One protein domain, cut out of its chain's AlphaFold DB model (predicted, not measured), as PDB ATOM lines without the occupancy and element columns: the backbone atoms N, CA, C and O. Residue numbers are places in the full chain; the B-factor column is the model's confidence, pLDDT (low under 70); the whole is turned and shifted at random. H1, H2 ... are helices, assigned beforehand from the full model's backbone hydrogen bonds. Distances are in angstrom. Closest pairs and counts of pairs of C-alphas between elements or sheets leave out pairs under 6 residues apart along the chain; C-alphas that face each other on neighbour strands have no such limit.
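AT A GLANCE: This is residues 2 to 60 of the 272 residues of an uncharacterized protein of Phytophthora fragariae (UniProt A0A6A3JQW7). A helical hairpin of H3 and H4 has a smaller pair of helices, H1 and H2, along one side of it, with the short H1 packed on H3 and H2 set loosely beside H4, the longest helix. Seen along the long axis, the four helices sit at the corners of a rough square, H1 diagonal to H4 and H2 diagonal to H3. The printed part has 59 residues with four named helices, H1, H2, H3 and H4 along the chain, and no named strand; its class is all helix. It is compact, with a radius of gyration of the C-alphas of 10.4 A, and elongated, spanning 30 by 18 by 16 A.

HOW THE PARTS SIT: H4, residues 43 to 56, touches H3, residues 30 to 39, at a shallow tilt of 15 degrees, opposite ways; this is a helical hairpin, and its closest C-alphas, those of Ala 37 and Ala 46, are 5.1 A apart. With residues 45 to 49 alone, H4 only just touches H2, residues 13 to 20, with 3 pairs of C-alphas within 8 A. The closest C-alphas of H2 and H4, those of Ser 13 and Leu 45, are 7.6 A apart, and the two helices run the same way at a shallow tilt of 5 degrees. H1, residues 5 to 9, touches H3, the closest C-alphas being those of Asp 5 and Ala 33, 5.1 A apart. H1 and H2 touch only at the corner by their link, where the closest C-alphas, those of Pro 7 and Val 16, are 6.7 A apart. H1 and H4 are apart, and so are H2 and H3. In H1, H2, H3 and H4 every O i to N i+4 pair is within hydrogen-bond range.

IN THESE COORDINATES: H4 measures 19.9 A from C-alpha 43 at (14.629, 29.790, 16.489) to C-alpha 56 at (-2.201, 39.786, 20.306). H3 measures 14.0 A, H2 10.3 A and H1 6.2 A, the last beginning with C-alpha 5 at (2.392, 22.601, 13.073).

THE WHOLE: The two C-alphas farthest apart, those of Gly 10 and Glu 59, are 31.6 A apart. The printed part has no cut. The links H1 to H2 and H3 to H4 are tight, and H2 to H3, with 9 residues between them, is short. The mean pLDDT of the printed part is 84.5; residues 23, 25 and 57 to 60 are under 70.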
ATOM      1  N   MET A   2      -6.913  27.002  13.842       80.88
ATOM      2  CA  MET A   2      -6.216  26.284  12.783       80.88
ATOM      3  C   MET A   2      -4.758  26.032  13.179       80.88
ATOM      4  O   MET A   2      -4.160  26.811  13.920       80.88
ATOM      5  N   SER A   3      -4.197  24.924  12.703       83.50
ATOM      6  CA  SER A   3      -2.868  24.470  13.102       83.50
ATOM      7  C   SER A   3      -1.808  24.841  12.069       83.50
ATOM      8  O   SER A   3      -2.003  24.602  10.877       83.50
ATOM      9  N   LEU A   4      -0.687  25.392  12.537       85.88
ATOM     10  CA  LEU A   4       0.501  25.695  11.727       85.88
ATOM     11  C   LEU A   4       1.635  24.678  11.955       85.88
ATOM     12  O   LEU A   4       2.697  24.792  11.359       85.88
ATOM     13  N   ASP A   5       1.413  23.653  12.778       83.62
ATOM     14  CA  ASP A   5       2.392  22.601  13.073       83.62
ATOM     15  C   ASP A   5       2.858  21.854  11.814       83.62
ATOM     16  O   ASP A   5       4.053  21.721  11.570       83.62
ATOM     17  N   ARG A   6       1.927  21.396  10.973       85.38
ATOM     18  CA  ARG A   6       2.227  20.612   9.767       85.38
ATOM     19  C   ARG A   6       3.145  21.334   8.776       85.38
ATOM     20  O   ARG A   6       4.119  20.711   8.357       85.38
ATOM     21  N   PRO A   7       2.884  22.594   8.372       87.50
ATOM     22  CA  PRO A   7       3.805  23.292   7.483       87.50
ATOM     23  C   PRO A   7       5.171  23.554   8.133       87.50
ATOM     24  O   PRO A   7       6.172  23.491   7.423       87.50
ATOM     25  N   ILE A   8       5.244  23.757   9.455       89.38
ATOM     26  CA  ILE A   8       6.521  23.900  10.175       89.38
ATOM     27  C   ILE A   8       7.328  22.596  10.119       89.38
ATOM     28  O   ILE A   8       8.485  22.607   9.701       89.38
ATOM     29  N   TRP A   9       6.704  21.458  10.435       86.00
ATOM     30  CA  TRP A   9       7.337  20.138  10.319       86.00
ATOM     31  C   TRP A   9       7.740  19.790   8.879       86.00
ATOM     32  O   TRP A   9       8.724  19.089   8.666       86.00
ATOM     33  N   GLY A  10       7.001  20.296   7.887       86.12
ATOM     34  CA  GLY A  10       7.316  20.148   6.464       86.12
ATOM     35  C   GLY A  10       8.420  21.080   5.947       86.12
ATOM     36  O   GLY A  10       8.754  21.012   4.766       86.12
ATOM     37  N   GLY A  11       8.978  21.960   6.788       85.94
ATOM     38  CA  GLY A  11      10.001  22.928   6.382       85.94
ATOM     39  C   GLY A  11       9.469  24.068   5.505       85.94
ATOM     40  O   GLY A  11      10.241  24.752   4.835       85.94
ATOM     41  N   HIS A  12       8.156  24.299   5.494       88.31
ATOM     42  CA  HIS A  12       7.506  25.333   4.689       88.31
ATOM     43  C   HIS A  12       7.469  26.686   5.415       88.31
ATOM     44  O   HIS A  12       6.424  27.333   5.479       88.31
ATOM     45  N   SER A  13       8.603  27.131   5.964       83.38
ATOM     46  CA  SER A  13       8.678  28.339   6.800       83.38
ATOM     47  C   SER A  13       8.201  29.597   6.071       83.38
ATOM     48  O   SER A  13       7.528  30.417   6.675       83.38
ATOM     49  N   SER A  14       8.440  29.720   4.760       84.94
ATOM     50  CA  SER A  14       7.928  30.842   3.955       84.94
ATOM     51  C   SER A  14       6.399  30.884   3.866       84.94
ATOM     52  O   SER A  14       5.813  31.961   3.842       84.94
ATOM     53  N   VAL A  15       5.743  29.720   3.841       85.75
ATOM     54  CA  VAL A  15       4.277  29.626   3.876       85.75
ATOM     55  C   VAL A  15       3.765  30.014   5.258       85.75
ATOM     56  O   VAL A  15       2.763  30.709   5.360       85.75
ATOM     57  N   VAL A  16       4.456  29.588   6.318       86.81
ATOM     58  CA  VAL A  16       4.099  29.953   7.695       86.81
ATOM     59  C   VAL A  16       4.224  31.462   7.894       86.81
ATOM     60  O   VAL A  16       3.276  32.064   8.380       86.81
ATOM     61  N   GLU A  17       5.320  32.079   7.451       84.62
ATOM     62  CA  GLU A  17       5.516  33.537   7.501       84.62
ATOM     63  C   GLU A  17       4.406  34.283   6.754       84.62
ATOM     64  O   GLU A  17       3.761  35.156   7.327       84.62
ATOM     65  N   PHE A  18       4.081  33.865   5.526       86.44
ATOM     66  CA  PHE A  18       2.967  34.448   4.773       86.44
ATOM     67  C   PHE A  18       1.629  34.358   5.529       86.44
ATOM     68  O   PHE A  18       0.839  35.297   5.520       86.44
ATOM     69  N   LEU A  19       1.359  33.235   6.200       86.06
ATOM     70  CA  LEU A  19       0.136  33.058   6.990       86.06
ATOM     71  C   LEU A  19       0.132  33.888   8.282       86.06
ATOM     72  O   LEU A  19      -0.942  34.278   8.740       86.06
ATOM     73  N   LEU A  20       1.305  34.145   8.866       84.69
ATOM     74  CA  LEU A  20       1.481  34.995  10.046       84.69
ATOM     75  C   LEU A  20       1.349  36.492   9.719       84.69
ATOM     76  O   LEU A  20       1.004  37.267  10.606       84.69
ATOM     77  N   GLU A  21       1.594  36.897   8.470       83.62
ATOM     78  CA  GLU A  21       1.360  38.266   7.979       83.62
ATOM     79  C   GLU A  21      -0.127  38.596   7.782       83.62
ATOM     80  O   GLU A  21      -0.498  39.770   7.704       83.62
ATOM     81  N   LEU A  22      -0.994  37.583   7.703       80.31
ATOM     82  CA  LEU A  22      -2.437  37.801   7.658       80.31
ATOM     83  C   LEU A  22      -2.911  38.337   9.016       80.31
ATOM     84  O   LEU A  22      -2.593  37.758  10.054       80.31
ATOM     85  N   ASP A  23      -3.720  39.402   9.004       69.06
ATOM     86  CA  ASP A  23      -4.290  40.061  10.196       69.06
ATOM     87  C   ASP A  23      -5.401  39.217  10.863       69.06
ATOM     88  O   ASP A  23      -6.538  39.639  11.069       69.06
ATOM     89  N   THR A  24      -5.099  37.944  11.123       73.75
ATOM     90  CA  THR A  24      -5.993  36.956  11.736       73.75
ATOM     91  C   THR A  24      -5.281  36.047  12.761       73.75
ATOM     92  O   THR A  24      -5.459  34.826  12.725       73.75
ATOM     93  N   PRO A  25      -4.476  36.578  13.705       67.00
ATOM     94  CA  PRO A  25      -3.698  35.762  14.645       67.00
ATOM     95  C   PRO A  25      -4.557  34.929  15.605       67.00
ATOM     96  O   PRO A  25      -4.158  33.837  16.005       67.00
ATOM     97  N   SER A  26      -5.780  35.376  15.907       70.44
ATOM     98  CA  SER A  26      -6.750  34.640  16.735       70.44
ATOM     99  C   SER A  26      -7.227  33.325  16.104       70.44
ATOM    100  O   SER A  26      -7.795  32.466  16.785       70.44
ATOM    101  N   TRP A  27      -6.997  33.135  14.802       76.81
ATOM    102  CA  TRP A  27      -7.345  31.899  14.114       76.81
ATOM    103  C   TRP A  27      -6.301  30.812  14.316       76.81
ATOM    104  O   TRP A  27      -6.662  29.642  14.210       76.81
ATOM    105  N   TRP A  28      -5.057  31.146  14.651       82.25
ATOM    106  CA  TRP A  28      -3.940  30.203  14.647       82.25
ATOM    107  C   TRP A  28      -3.632  29.649  16.036       82.25
ATOM    108  O   TRP A  28      -3.637  30.374  17.023       82.25
ATOM    109  N   ASN A  29      -3.313  28.356  16.129       87.31
ATOM    110  CA  ASN A  29      -2.778  27.749  17.350       87.31
ATOM    111  C   ASN A  29      -1.303  28.145  17.517       87.31
ATOM    112  O   ASN A  29      -0.409  27.346  17.239       87.31
ATOM    113  N   LEU A  30      -1.061  29.385  17.948       88.88
ATOM    114  CA  LEU A  30       0.287  29.944  18.091       88.88
ATOM    115  C   LEU A  30       1.140  29.181  19.114       88.88
ATOM    116  O   LEU A  30       2.332  29.019  18.890       88.88
ATOM    117  N   VAL A  31       0.541  28.629  20.177       90.56
ATOM    118  CA  VAL A  31       1.262  27.802  21.167       90.56
ATOM    119  C   VAL A  31       1.827  26.535  20.516       90.56
ATOM    120  O   VAL A  31       3.002  26.215  20.683       90.56
ATOM    121  N   GLY A  32       1.006  25.836  19.724       90.12
ATOM    122  CA  GLY A  32       1.446  24.645  18.993       90.12
ATOM    123  C   GLY A  32       2.438  24.968  17.872       90.12
ATOM    124  O   GLY A  32       3.391  24.223  17.663       90.12
ATOM    125  N   ALA A  33       2.245  26.095  17.181       91.62
ATOM    126  CA  ALA A  33       3.163  26.575  16.150       91.62
ATOM    127  C   ALA A  33       4.542  26.912  16.737       91.62
ATOM    128  O   ALA A  33       5.562  26.483  16.203       91.62
ATOM    129  N   PHE A  34       4.565  27.615  17.871       93.12
ATOM    130  CA  PHE A  34       5.778  27.925  18.617       93.12
ATOM    131  C   PHE A  34       6.518  26.648  19.018       93.12
ATOM    132  O   PHE A  34       7.704  26.510  18.726       93.12
ATOM    133  N   ALA A  35       5.810  25.685  19.619       93.50
ATOM    134  CA  ALA A  35       6.409  24.416  20.018       93.50
ATOM    135  C   ALA A  35       7.033  23.670  18.826       93.50
ATOM    136  O   ALA A  35       8.186  23.257  18.905       93.50
ATOM    137  N   ALA A  36       6.318  23.587  17.698       93.25
ATOM    138  CA  ALA A  36       6.835  22.963  16.482       93.25
ATOM    139  C   ALA A  36       8.070  23.694  15.925       93.25
ATOM    140  O   ALA A  36       9.028  23.048  15.506       93.25
ATOM    141  N   ALA A  37       8.080  25.031  15.933       93.88
ATOM    142  CA  ALA A  37       9.219  25.811  15.447       93.88
ATOM    143  C   ALA A  37      10.467  25.578  16.309       93.88
ATOM    144  O   ALA A  37      11.565  25.418  15.769       93.88
ATOM    145  N   VAL A  38      10.297  25.491  17.633       94.75
ATOM    146  CA  VAL A  38      11.379  25.139  18.561       94.75
ATOM    147  C   VAL A  38      11.873  23.711  18.314       94.75
ATOM    148  O   VAL A  38      13.082  23.509  18.210       94.75
ATOM    149  N   ASP A  39      10.973  22.736  18.172       92.81
ATOM    150  CA  ASP A  39      11.340  21.327  17.966       92.81
ATOM    151  C   ASP A  39      12.110  21.094  16.653       92.81
ATOM    152  O   ASP A  39      13.025  20.273  16.607       92.81
ATOM    153  N   VAL A  40      11.788  21.843  15.592       92.50
ATOM    154  CA  VAL A  40      12.502  21.798  14.300       92.50
ATOM    155  C   VAL A  40      13.800  22.634  14.326       92.50
ATOM    156  O   VAL A  40      14.595  22.584  13.389       92.50
ATOM    157  N   GLY A  41      14.057  23.390  15.399       91.56
ATOM    158  CA  GLY A  41      15.253  24.228  15.545       91.56
ATOM    159  C   GLY A  41      15.196  25.549  14.768       91.56
ATOM    160  O   GLY A  41      16.232  26.158  14.503       91.56
ATOM    161  N   GLN A  42      14.002  26.013  14.392       91.81
ATOM    162  CA  GLN A  42      13.794  27.278  13.684       91.81
ATOM    163  C   GLN A  42      13.632  28.441  14.672       91.81
ATOM    164  O   GLN A  42      12.559  29.031  14.774       91.81
ATOM    165  N   SER A  43      14.694  28.790  15.407       90.94
ATOM    166  CA  SER A  43      14.629  29.790  16.489       90.94
ATOM    167  C   SER A  43      14.099  31.155  16.042       90.94
ATOM    168  O   SER A  43      13.278  31.734  16.738       90.94
ATOM    169  N   ALA A  44      14.482  31.636  14.852       92.31
ATOM    170  CA  ALA A  44      13.979  32.910  14.327       92.31
ATOM    171  C   ALA A  44      12.456  32.896  14.100       92.31
ATOM    172  O   ALA A  44      11.770  33.856  14.441       92.31
ATOM    173  N   LEU A  45      11.917  31.784  13.582       92.25
ATOM    174  CA  LEU A  45      10.474  31.610  13.414       92.25
ATOM    175  C   LEU A  45       9.777  31.459  14.773       92.25
ATOM    176  O   LEU A  45       8.702  32.016  14.976       92.25
ATOM    177  N   ALA A  46      10.386  30.737  15.716       93.06
ATOM    178  CA  ALA A  46       9.860  30.603  17.072       93.06
ATOM    179  C   ALA A  46       9.764  31.968  17.777       93.06
ATOM    180  O   ALA A  46       8.720  32.284  18.343       93.06
ATOM    181  N   ASP A  47      10.806  32.797  17.688       92.31
ATOM    182  CA  ASP A  47      10.808  34.151  18.249       92.31
ATOM    183  C   ASP A  47       9.754  35.034  17.573       92.31
ATOM    184  O   ASP A  47       8.996  35.720  18.255       92.31
ATOM    185  N   ARG A  48       9.611  34.938  16.246       91.19
ATOM    186  CA  ARG A  48       8.567  35.658  15.508       91.19
ATOM    187  C   ARG A  48       7.157  35.265  15.955       91.19
ATOM    188  O   ARG A  48       6.317  36.137  16.172       91.19
ATOM    189  N   ILE A  49       6.890  33.967  16.107       91.00
ATOM    190  CA  ILE A  49       5.603  33.456  16.601       91.00
ATOM    191  C   ILE A  49       5.354  33.932  18.036       91.00
ATOM    192  O   ILE A  49       4.225  34.300  18.363       91.00
ATOM    193  N   LEU A  50       6.390  33.949  18.880       89.94
ATOM    194  CA  LEU A  50       6.300  34.435  20.255       89.94
ATOM    195  C   LEU A  50       5.949  35.928  20.304       89.94
ATOM    196  O   LEU A  50       5.051  36.311  21.048       89.94
ATOM    197  N   ASP A  51       6.580  36.758  19.477       89.56
ATOM    198  CA  ASP A  51       6.274  38.191  19.397       89.56
ATOM    199  C   ASP A  51       4.825  38.439  18.944       89.56
ATOM    200  O   ASP A  51       4.124  39.300  19.486       89.56
ATOM    201  N   ILE A  52       4.335  37.658  17.974       88.06
ATOM    202  CA  ILE A  52       2.934  37.717  17.527       88.06
ATOM    203  C   ILE A  52       1.996  37.283  18.655       88.06
ATOM    204  O   ILE A  52       0.983  37.942  18.884       88.06
ATOM    205  N   TYR A  53       2.336  36.211  19.375       87.00
ATOM    206  CA  TYR A  53       1.565  35.751  20.527       87.00
ATOM    207  C   TYR A  53       1.441  36.874  21.562       87.00
ATOM    208  O   TYR A  53       0.329  37.298  21.858       87.00
ATOM    209  N   LEU A  54       2.565  37.435  22.014       85.00
ATOM    210  CA  LEU A  54       2.603  38.470  23.051       85.00
ATOM    211  C   LEU A  54       1.926  39.785  22.635       85.00
ATOM    212  O   LEU A  54       1.378  40.479  23.486       85.00
ATOM    213  N   SER A  55       1.940  40.131  21.345       83.88
ATOM    214  CA  SER A  55       1.291  41.352  20.839       83.88
ATOM    215  C   SER A  55      -0.229  41.233  20.685       83.88
ATOM    216  O   SER A  55      -0.911  42.257  20.696       83.88
ATOM    217  N   HIS A  56      -0.772  40.017  20.562       75.06
ATOM    218  CA  HIS A  56      -2.201  39.786  20.306       75.06
ATOM    219  C   HIS A  56      -2.946  39.136  21.468       75.06
ATOM    220  O   HIS A  56      -4.179  39.191  21.516       75.06
ATOM    221  N   THR A  57      -2.241  38.529  22.419       65.94
ATOM    222  CA  THR A  57      -2.862  38.083  23.660       65.94
ATOM    223  C   THR A  57      -3.049  39.274  24.586       65.94
ATOM    224  O   THR A  57      -2.155  39.635  25.349       65.94
ATOM    225  N   VAL A  58      -4.243  39.867  24.534       55.00
ATOM    226  CA  VAL A  58      -4.781  40.651  25.648       55.00
ATOM    227  C   VAL A  58      -4.918  39.678  26.814       55.00
ATOM    228  O   VAL A  58      -5.813  38.842  26.787       55.00
ATOM    229  N   GLU A  59      -3.968  39.721  27.749       53.09
ATOM    230  CA  GLU A  59      -4.023  39.042  29.051       53.09
ATOM    231  C   GLU A  59      -4.658  37.641  28.994       53.09
ATOM    232  O   GLU A  59      -5.750  37.402  29.508       53.09
ATOM    233  N   THR A  60      -3.995  36.664  28.367       57.66
ATOM    234  CA  THR A  60      -4.325  35.282  28.730       57.66
ATOM    235  C   THR A  60      -3.921  35.110  30.191       57.66
ATOM    236  O   THR A  60      -2.726  35.150  30.479       57.66
TER     237      THR A  60